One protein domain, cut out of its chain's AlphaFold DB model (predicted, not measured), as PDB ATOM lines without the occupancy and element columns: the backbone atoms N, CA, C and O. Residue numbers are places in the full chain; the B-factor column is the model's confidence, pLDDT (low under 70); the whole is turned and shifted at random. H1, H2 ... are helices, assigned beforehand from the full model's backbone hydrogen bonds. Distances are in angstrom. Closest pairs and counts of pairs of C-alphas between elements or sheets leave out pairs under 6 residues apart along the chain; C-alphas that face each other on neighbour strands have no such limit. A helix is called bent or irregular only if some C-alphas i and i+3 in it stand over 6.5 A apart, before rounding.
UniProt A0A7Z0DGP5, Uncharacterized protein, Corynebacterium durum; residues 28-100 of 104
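What this domain is: This is residues 28 to 100 of the 104 residues of an uncharacterized protein of Corynebacterium durum (UniProt A0A7Z0DGP5). Two tilted pairs of helices make an arch: H1 and H5 at one end, H2 and H4 toward the other, with the last residue of H4, Ser 79, reaching H1 to join the pairs. The short H3 lies at the far end, next to the last residues of H2, so that H3 and H5 are at opposite ends of the model. The printed part has 73 residues with five named helices, H1 to H5 in chain order, and no named strand; the class is all helix. The whole is compact, with a radius of gyration of the C-alphas of 12.5 A and spans of 32 by 25 by 20 A.

Where its parts are: Find C-alpha 28 at (104.700, 140.005, 136.933); from there H1 runs through residues 28 to 38, 15.6 A from first to last C-alpha. It is irregular, but only just: C-alphas 29 and 32 are 6.9 A apart. Go on to H2, residues 44 to 56, which begins at C-alpha 44 (110.166, 128.691, 122.405) and is 18.3 A long. H3 holds residues 63 to 66 and is 5.7 A long. H4, residues 69 to 79, is 15.1 A long. H5, residues 86 to 98, is 18.2 A long and ends at C-alpha 98 (112.615, 152.758, 123.571).

How they stand to each other: Start at H1, whose centre is nearest to the mean of the C-alphas, at 5.4 A. H5 touches H1 with residues 88 to 93 alone; look for their closest C-alphas at Ala 33 and Ile 89, 5.2 A apart. These two run the same way at a steep tilt of 69 degrees, only just short of about perpendicular. H4 touches H1 about perpendicular, at 81 degrees, and their closest C-alphas are those of Ile 32 and Ser 79, 5.8 A apart. H2 touches H4 at a steep tilt of 51 degrees, opposite ways, the closest C-alphas being those of Glu 48 and Arg 73 at 6.7 A. H1 and H2 are close but not clearly touching, with the C-alphas of Leu 38 and Ile 47 closest at 7.2 A. H2 and H3 only just touch, only at the corner, with 3 pairs of C-alphas within 8 A; the closest are those of Ile 55 and Arg 65, 5.3 A apart. H2 and H5 are apart, and so are H4 and H5. In H2, H4 and H5 every O i to N i+4 pair is within hydrogen-bond range, in H1 5 of 7 are, and H3 is too short for such a pair.

The domain as a whole: Look at Gln 60 and Pro 86 for the two C-alphas farthest apart, 34.3 A. The printed part has no cut, and no link is long: H1 to H2 and H3 to H4 are tight, H2 to H3 and H4 to H5 short. The mean pLDDT of the printed part is 82.9, and residue 63 alone is under 70.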
ATOM      1  N   SER A  28     105.584 141.157 137.173       79.69
ATOM      2  CA  SER A  28     104.700 140.005 136.933       79.69
ATOM      3  C   SER A  28     103.569 140.262 135.931       79.69
ATOM      4  O   SER A  28     103.202 139.353 135.194       79.69
ATOM      5  N   GLN A  29     103.058 141.495 135.887       81.88
ATOM      6  CA  GLN A  29     102.034 141.940 134.934       81.88
ATOM      7  C   GLN A  29     102.548 141.998 133.483       81.88
ATOM      8  O   GLN A  29     101.822 141.646 132.562       81.88
ATOM      9  N   ASP A  30     103.823 142.346 133.281       86.50
ATOM     10  CA  ASP A  30     104.420 142.438 131.946       86.50
ATOM     11  C   ASP A  30     104.973 141.102 131.466       86.50
ATOM     12  O   ASP A  30     105.227 140.957 130.277       86.50
ATOM     13  N   ASN A  31     105.163 140.110 132.344       84.88
ATOM     14  CA  ASN A  31     105.793 138.847 131.959       84.88
ATOM     15  C   ASN A  31     105.052 138.152 130.803       84.88
ATOM     16  O   ASN A  31     105.692 137.664 129.873       84.88
ATOM     17  N   ILE A  32     103.714 138.138 130.824       86.31
ATOM     18  CA  ILE A  32     102.916 137.521 129.753       86.31
ATOM     19  C   ILE A  32     103.028 138.343 128.466       86.31
ATOM     20  O   ILE A  32     103.274 137.776 127.406       86.31
ATOM     21  N   ALA A  33     102.910 139.672 128.550       89.06
ATOM     22  CA  ALA A  33     103.033 140.569 127.400       89.06
ATOM     23  C   ALA A  33     104.431 140.523 126.761       89.06
ATOM     24  O   ALA A  33     104.552 140.420 125.542       89.06
ATOM     25  N   VAL A  34     105.486 140.492 127.574       88.00
ATOM     26  CA  VAL A  34     106.874 140.285 127.145       88.00
ATOM     27  C   VAL A  34     107.024 138.959 126.412       88.00
ATOM     28  O   VAL A  34     107.521 138.943 125.287       88.00
ATOM     29  N   LEU A  35     106.571 137.852 127.006       86.56
ATOM     30  CA  LEU A  35     106.656 136.539 126.366       86.56
ATOM     31  C   LEU A  35     105.857 136.481 125.066       86.56
ATOM     32  O   LEU A  35     106.332 135.919 124.084       86.56
ATOM     33  N   TYR A  36     104.670 137.083 125.051       86.62
ATOM     34  CA  TYR A  36     103.809 137.145 123.880       86.62
ATOM     35  C   TYR A  36     104.491 137.871 122.717       86.62
ATOM     36  O   TYR A  36     104.511 137.355 121.598       86.62
ATOM     37  N   VAL A  37     105.103 139.033 122.974       85.44
ATOM     38  CA  VAL A  37     105.821 139.776 121.930       85.44
ATOM     39  C   VAL A  37     107.084 139.036 121.495       85.44
ATOM     40  O   VAL A  37     107.332 138.916 120.296       85.44
ATOM     41  N   LEU A  38     107.851 138.476 122.435       85.12
ATOM     42  CA  LEU A  38     109.055 137.714 122.104       85.12
ATOM     43  C   LEU A  38     108.750 136.512 121.221       85.12
ATOM     44  O   LEU A  38     109.451 136.300 120.239       85.12
ATOM     45  N   LYS A  39     107.668 135.780 121.496       83.75
ATOM     46  CA  LYS A  39     107.235 134.620 120.700       83.75
ATOM     47  C   LYS A  39     106.909 134.961 119.243       83.75
ATOM     48  O   LYS A  39     106.850 134.074 118.399       83.75
ATOM     49  N   ARG A  40     106.684 136.238 118.923       82.94
ATOM     50  CA  ARG A  40     106.458 136.680 117.543       82.94
ATOM     51  C   ARG A  40     107.747 136.712 116.718       82.94
ATOM     52  O   ARG A  40     107.679 136.619 115.497       82.94
ATOM     53  N   HIS A  41     108.897 136.830 117.382       81.38
ATOM     54  CA  HIS A  41     110.214 136.952 116.750       81.38
ATOM     55  C   HIS A  41     111.177 135.808 117.111       81.38
ATOM     56  O   HIS A  41     112.127 135.567 116.371       81.38
ATOM     57  N   LEU A  42     110.955 135.129 118.237       84.19
ATOM     58  CA  LEU A  42     111.798 134.073 118.794       84.19
ATOM     59  C   LEU A  42     111.007 132.767 118.932       84.19
ATOM     60  O   LEU A  42     109.806 132.776 119.217       84.19
ATOM     61  N   SER A  43     111.702 131.638 118.793       84.56
ATOM     62  CA  SER A  43     111.126 130.316 119.058       84.56
ATOM     63  C   SER A  43     111.051 130.050 120.564       84.56
ATOM     64  O   SER A  43     111.745 130.682 121.358       84.56
ATOM     65  N   ASN A  44     110.251 129.066 120.986       83.25
ATOM     66  CA  ASN A  44     110.166 128.691 122.405       83.25
ATOM     67  C   ASN A  44     111.539 128.318 123.003       83.25
ATOM     68  O   ASN A  44     111.790 128.614 124.169       83.25
ATOM     69  N   GLU A  45     112.414 127.689 122.212       84.56
ATOM     70  CA  GLU A  45     113.782 127.325 122.611       84.56
ATOM     71  C   GLU A  45     114.665 128.560 122.827       84.56
ATOM     72  O   GLU A  45     115.363 128.650 123.836       84.56
ATOM     73  N   ASP A  46     114.575 129.551 121.937       86.38
ATOM     74  CA  ASP A  46     115.301 130.818 122.065       86.38
ATOM     75  C   ASP A  46     114.823 131.601 123.298       86.38
ATOM     76  O   ASP A  46     115.626 132.159 124.040       86.38
ATOM     77  N   ILE A  47     113.512 131.606 123.564       86.06
ATOM     78  CA  ILE A  47     112.937 132.222 124.770       86.06
ATOM     79  C   ILE A  47     113.451 131.518 126.030       86.06
ATOM     80  O   ILE A  47     113.809 132.185 127.000       86.06
ATOM     81  N   GLU A  48     113.512 130.183 126.027       86.69
ATOM     82  CA  GLU A  48     114.088 129.415 127.134       86.69
ATOM     83  C   GLU A  48     115.553 129.811 127.368       86.69
ATOM     84  O   GLU A  48     115.933 130.049 128.516       86.69
ATOM     85  N   ALA A  49     116.350 129.960 126.305       87.00
ATOM     86  CA  ALA A  49     117.734 130.419 126.396       87.00
ATOM     87  C   ALA A  49     117.844 131.844 126.972       87.00
ATOM     88  O   ALA A  49     118.607 132.055 127.913       87.00
ATOM     89  N   VAL A  50     117.032 132.798 126.492       86.31
ATOM     90  CA  VAL A  50     116.991 134.183 127.006       86.31
ATOM     91  C   VAL A  50     116.695 134.215 128.506       86.31
ATOM     92  O   VAL A  50     117.385 134.898 129.263       86.31
ATOM     93  N   ILE A  51     115.672 133.481 128.953       85.44
ATOM     94  CA  ILE A  51     115.272 133.475 130.365       85.44
ATOM     95  C   ILE A  51     116.361 132.832 131.227       85.44
ATOM     96  O   ILE A  51     116.669 133.354 132.297       85.44
ATOM     97  N   LYS A  52     116.972 131.734 130.766       85.38
ATOM     98  CA  LYS A  52     118.087 131.091 131.477       85.38
ATOM     99  C   LYS A  52     119.283 132.017 131.624       85.38
ATOM    100  O   LYS A  52     119.781 132.167 132.732       85.38
ATOM    101  N   GLU A  53     119.692 132.679 130.547       85.25
ATOM    102  CA  GLU A  53     120.780 133.661 130.568       85.25
ATOM    103  C   GLU A  53     120.481 134.811 131.540       85.25
ATOM    104  O   GLU A  53     121.340 135.214 132.322       85.25
ATOM    105  N   MET A  54     119.244 135.319 131.560       81.81
ATOM    106  CA  MET A  54     118.841 136.358 132.515       81.81
ATOM    107  C   MET A  54     118.874 135.888 133.969       81.81
ATOM    108  O   MET A  54     119.226 136.661 134.863       81.81
ATOM    109  N   ILE A  55     118.474 134.643 134.219       82.31
ATOM    110  CA  ILE A  55     118.499 134.038 135.549       82.31
ATOM    111  C   ILE A  55     119.941 133.823 136.010       82.31
ATOM    112  O   ILE A  55     120.267 134.161 137.148       82.31
ATOM    113  N   ASP A  56     120.807 133.320 135.131       82.44
ATOM    114  CA  ASP A  56     122.218 133.098 135.444       82.44
ATOM    115  C   ASP A  56     122.949 134.420 135.728       82.44
ATOM    116  O   ASP A  56     123.673 134.536 136.726       82.44
ATOM    117  N   ALA A  57     122.636 135.454 134.936       79.25
ATOM    118  CA  ALA A  57     123.127 136.819 135.108       79.25
ATOM    119  C   ALA A  57     122.507 137.569 136.307       79.25
ATOM    120  O   ALA A  57     122.994 138.646 136.667       79.25
ATOM    121  N   SER A  58     121.439 137.048 136.924       76.62
ATOM    122  CA  SER A  58     120.826 137.662 138.107       76.62
ATOM    123  C   SER A  58     121.656 137.387 139.371       76.62
ATOM    124  O   SER A  58     122.251 136.314 139.500       76.62
ATOM    125  N   PRO A  59     121.682 138.313 140.351       77.19
ATOM    126  CA  PRO A  59     122.361 138.109 141.631       77.19
ATOM    127  C   PRO A  59     121.998 136.779 142.309       77.19
ATOM    128  O   PRO A  59     120.868 136.305 142.202       77.19
ATOM    129  N   GLN A  60     122.943 136.199 143.063       73.75
ATOM    130  CA  GLN A  60     122.745 134.922 143.773       73.75
ATOM    131  C   GLN A  60     121.519 134.930 144.704       73.75
ATOM    132  O   GLN A  60     120.855 133.910 144.865       73.75
ATOM    133  N   ASP A  61     121.204 136.093 145.274       73.44
ATOM    134  CA  ASP A  61     120.096 136.283 146.212       73.44
ATOM    135  C   ASP A  61     118.752 136.592 145.522       73.44
ATOM    136  O   ASP A  61     117.705 136.651 146.165       73.44
ATOM    137  N   SER A  62     118.739 136.785 144.198       71.75
ATOM    138  CA  SER A  62     117.514 137.162 143.500       71.75
ATOM    139  C   SER A  62     116.487 136.024 143.500       71.75
ATOM    140  O   SER A  62     116.823 134.874 143.201       71.75
ATOM    141  N   PRO A  63     115.196 136.324 143.740       68.75
ATOM    142  CA  PRO A  63     114.133 135.317 143.712       68.75
ATOM    143  C   PRO A  63     113.998 134.646 142.337       68.75
ATOM    144  O   PRO A  63     113.577 133.493 142.256       68.75
ATOM    145  N   THR A  64     114.415 135.322 141.262       70.19
ATOM    146  CA  THR A  64     114.499 134.776 139.900       70.19
ATOM    147  C   THR A  64     115.517 133.640 139.764       70.19
ATOM    148  O   THR A  64     115.304 132.744 138.954       70.19
ATOM    149  N   ARG A  65     116.565 133.588 140.601       72.75
ATOM    150  CA  ARG A  65     117.574 132.513 140.589       72.75
ATOM    151  C   ARG A  65     117.058 131.165 141.087       72.75
ATOM    152  O   ARG A  65     117.658 130.129 140.828       72.75
ATOM    153  N   ARG A  66     115.914 131.167 141.775       73.50
ATOM    154  CA  ARG A  66     115.257 129.949 142.272       73.50
ATOM    155  C   ARG A  66     114.404 129.248 141.216       73.50
ATOM    156  O   ARG A  66     113.894 128.164 141.488       73.50
ATOM    157  N   PHE A  67     114.219 129.849 140.041       76.44
ATOM    158  CA  PHE A  67     113.465 129.225 138.962       76.44
ATOM    159  C   PHE A  67     114.279 128.090 138.343       76.44
ATOM    160  O   PHE A  67     115.344 128.301 137.775       76.44
ATOM    161  N   THR A  68     113.751 126.873 138.440       81.44
ATOM    162  CA  THR A  68     114.324 125.695 137.776       81.44
ATOM    163  C   THR A  68     113.999 125.687 136.282       81.44
ATOM    164  O   THR A  68     112.952 126.193 135.869       81.44
ATOM    165  N   ASP A  69     114.816 125.014 135.466       80.38
ATOM    166  CA  ASP A  69     114.564 124.821 134.027       80.38
ATOM    167  C   ASP A  69     113.150 124.308 133.737       80.38
ATOM    168  O   ASP A  69     112.493 124.724 132.783       80.38
ATOM    169  N   LYS A  70     112.656 123.397 134.584       83.94
ATOM    170  CA  LYS A  70     111.306 122.847 134.468       83.94
ATOM    171  C   LYS A  70     110.243 123.926 134.674       83.94
ATOM    172  O   LYS A  70     109.290 123.963 133.904       83.94
ATOM    173  N   GLN A  71     110.403 124.787 135.679       85.06
ATOM    174  CA  GLN A  71     109.471 125.886 135.940       85.06
ATOM    175  C   GLN A  71     109.485 126.913 134.813       85.06
ATOM    176  O   GLN A  71     108.418 127.357 134.407       85.06
ATOM    177  N   ILE A  72     110.660 127.245 134.271       84.25
ATOM    178  CA  ILE A  72     110.785 128.152 133.121       84.25
ATOM    179  C   ILE A  72     110.024 127.581 131.922       84.25
ATOM    180  O   ILE A  72     109.175 128.254 131.348       84.25
ATOM    181  N   ARG A  73     110.281 126.317 131.569       84.69
ATOM    182  CA  ARG A  73     109.636 125.657 130.427       84.69
ATOM    183  C   ARG A  73     108.121 125.568 130.591       84.69
ATOM    184  O   ARG A  73     107.382 125.803 129.635       84.69
ATOM    185  N   ASP A  74     107.659 125.227 131.792       86.75
ATOM    186  CA  ASP A  74     106.232 125.155 132.100       86.75
ATOM    187  C   ASP A  74     105.578 126.540 132.021       86.75
ATOM    188  O   ASP A  74     104.530 126.695 131.396       86.75
ATOM    189  N   TYR A  75     106.263 127.563 132.542       83.94
ATOM    190  CA  TYR A  75     105.838 128.955 132.471       83.94
ATOM    191  C   TYR A  75     105.743 129.461 131.033       83.94
ATOM    192  O   TYR A  75     104.714 130.024 130.667       83.94
ATOM    193  N   ILE A  76     106.767 129.223 130.204       83.56
ATOM    194  CA  ILE A  76     106.740 129.556 128.776       83.56
ATOM    195  C   ILE A  76     105.548 128.853 128.142       83.56
ATOM    196  O   ILE A  76     104.682 129.523 127.596       83.56
ATOM    197  N   ARG A  77     105.441 127.526 128.270       83.19
ATOM    198  CA  ARG A  77     104.355 126.746 127.665       83.19
ATOM    199  C   ARG A  77     102.974 127.249 128.077       83.19
ATOM    200  O   ARG A  77     102.095 127.308 127.233       83.19
ATOM    201  N   HIS A  78     102.768 127.623 129.334       82.88
ATOM    202  CA  HIS A  78     101.471 128.118 129.784       82.88
ATOM    203  C   HIS A  78     101.215 129.572 129.356       82.88
ATOM    204  O   HIS A  78     100.092 129.930 129.010       82.88
ATOM    205  N   SER A  79     102.246 130.415 129.341       79.31
ATOM    206  CA  SER A  79     102.130 131.847 129.032       79.31
ATOM    207  C   SER A  79     102.052 132.123 127.535       79.31
ATOM    208  O   SER A  79     101.341 133.025 127.116       79.31
ATOM    209  N   VAL A  80     102.704 131.313 126.697       70.88
ATOM    210  CA  VAL A  80     102.704 131.488 125.235       70.88
ATOM    211  C   VAL A  80     101.348 131.236 124.574       70.88
ATOM    212  O   VAL A  80     101.201 131.511 123.379       70.88
ATOM    213  N   HIS A  81     100.393 130.651 125.297       75.81
ATOM    214  CA  HIS A  81      99.010 130.471 124.849       75.81
ATOM    215  C   HIS A  81      98.064 131.529 125.425       75.81
ATOM    216  O   HIS A  81      96.921 131.618 124.984       75.81
ATOM    217  N   GLN A  82      98.525 132.330 126.386       81.94
ATOM    218  CA  GLN A  82      97.743 133.410 126.965       81.94
ATOM    219  C   GLN A  82      97.884 134.656 126.095       81.94
ATOM    220  O   GLN A  82      98.984 135.032 125.690       81.94
ATOM    221  N   VAL A  83      96.749 135.283 125.795       83.25
ATOM    222  CA  VAL A  83      96.715 136.584 125.131       83.25
ATOM    223  C   VAL A  83      96.682 137.641 126.238       83.25
ATOM    224  O   VAL A  83      95.715 137.657 127.001       83.25
ATOM    225  N   PRO A  84      97.731 138.470 126.378       85.62
ATOM    226  CA  PRO A  84      97.754 139.538 127.366       85.62
ATOM    227  C   PRO A  84      96.769 140.647 126.996       85.62
ATOM    228  O   PRO A  84      96.305 140.739 125.855       85.62
ATOM    229  N   ASN A  85      96.476 141.519 127.958       88.44
ATOM    230  CA  ASN A  85      95.628 142.671 127.708       88.44
ATOM    231  C   ASN A  85      96.299 143.615 126.694       88.44
ATOM    232  O   ASN A  85      97.526 143.760 126.699       88.44
ATOM    233  N   PRO A  86      95.513 144.290 125.838       87.81
ATOM    234  CA  PRO A  86      96.055 145.217 124.847       87.81
ATOM    235  C   PRO A  86      96.887 146.336 125.489       87.81
ATOM    236  O   PRO A  86      97.941 146.671 124.961       87.81
ATOM    237  N   GLU A  87      96.485 146.832 126.662       88.81
ATOM    238  CA  GLU A  87      97.228 147.855 127.411       88.81
ATOM    239  C   GLU A  87      98.626 147.374 127.842       88.81
ATOM    240  O   GLU A  87      99.609 148.104 127.702       88.81
ATOM    241  N   ASP A  88      98.744 146.125 128.310       89.62
ATOM    242  CA  ASP A  88     100.036 145.532 128.677       89.62
ATOM    243  C   ASP A  88     100.912 145.328 127.436       89.62
ATOM    244  O   ASP A  88     102.113 145.602 127.460       89.62
ATOM    245  N   ILE A  89     100.309 144.903 126.319       88.25
ATOM    246  CA  ILE A  89     101.011 144.767 125.039       88.25
ATOM    247  C   ILE A  89     101.559 146.120 124.589       88.25
ATOM    248  O   ILE A  89     102.731 146.198 124.230       88.25
ATOM    249  N   GLU A  90     100.751 147.179 124.597       89.25
ATOM    250  CA  GLU A  90     101.185 148.519 124.188       89.25
ATOM    251  C   GLU A  90     102.271 149.076 125.108       89.25
ATOM    252  O   GLU A  90     103.258 149.645 124.626       89.25
ATOM    253  N   ARG A  91     102.154 148.858 126.422       88.38
ATOM    254  CA  ARG A  91     103.180 149.283 127.377       88.38
ATOM    255  C   ARG A  91     104.499 148.569 127.135       88.38
ATOM    256  O   ARG A  91     105.543 149.222 127.056       88.38
ATOM    257  N   VAL A  92     104.456 147.245 126.988       89.12
ATOM    258  CA  VAL A  92     105.637 146.451 126.656       89.12
ATOM    259  C   VAL A  92     106.196 146.930 125.325       89.12
ATOM    260  O   VAL A  92     107.357 147.308 125.292       89.12
ATOM    261  N   LYS A  93     105.393 147.033 124.260       86.94
ATOM    262  CA  LYS A  93     105.837 147.527 122.948       86.94
ATOM    263  C   LYS A  93     106.507 148.897 123.016       86.94
ATOM    264  O   LYS A  93     107.542 149.087 122.391       86.94
ATOM    265  N   THR A  94     105.976 149.821 123.806       88.25
ATOM    266  CA  THR A  94     106.593 151.137 124.007       88.25
ATOM    267  C   THR A  94     107.973 150.990 124.652       88.25
ATOM    268  O   THR A  94     108.965 151.458 124.099       88.25
ATOM    269  N   ARG A  95     108.074 150.226 125.749       86.19
ATOM    270  CA  ARG A  95     109.351 149.923 126.429       86.19
ATOM    271  C   ARG A  95     110.352 149.216 125.509       86.19
ATOM    272  O   ARG A  95     111.556 149.473 125.570       86.19
ATOM    273  N   LEU A  96     109.859 148.291 124.683       82.62
ATOM    274  CA  LEU A  96     110.620 147.558 123.673       82.62
ATOM    275  C   LEU A  96     111.204 148.524 122.635       82.62
ATOM    276  O   LEU A  96     112.407 148.469 122.370       82.62
ATOM    277  N   ALA A  97     110.373 149.422 122.099       84.19
ATOM    278  CA  ALA A  97     110.767 150.424 121.113       84.19
ATOM    279  C   ALA A  97     111.840 151.367 121.669       84.19
ATOM    280  O   ALA A  97     112.878 151.554 121.036       84.19
ATOM    281  N   GLU A  98     111.645 151.889 122.884       85.31
ATOM    282  CA  GLU A  98     112.615 152.758 123.571       85.31
ATOM    283  C   GLU A  98     113.977 152.081 123.770       85.31
ATOM    284  O   GLU A  98     115.030 152.717 123.755       85.31
ATOM    285  N   SER A  99     113.967 150.762 123.922       81.94
ATOM    286  CA  SER A  99     115.160 149.951 124.143       81.94
ATOM    287  C   SER A  99     115.824 149.462 122.841       81.94
ATOM    288  O   SER A  99     116.889 148.824 122.895       81.94
ATOM    289  N   GLY A 100     115.216 149.764 121.685       76.88
ATOM    290  CA  GLY A 100     115.710 149.457 120.340       76.88
ATOM    291  C   GLY A 100     115.313 148.085 119.786       76.88
ATOM    292  O   GLY A 100     115.991 147.586 118.889       76.88
TER     293      GLY A 100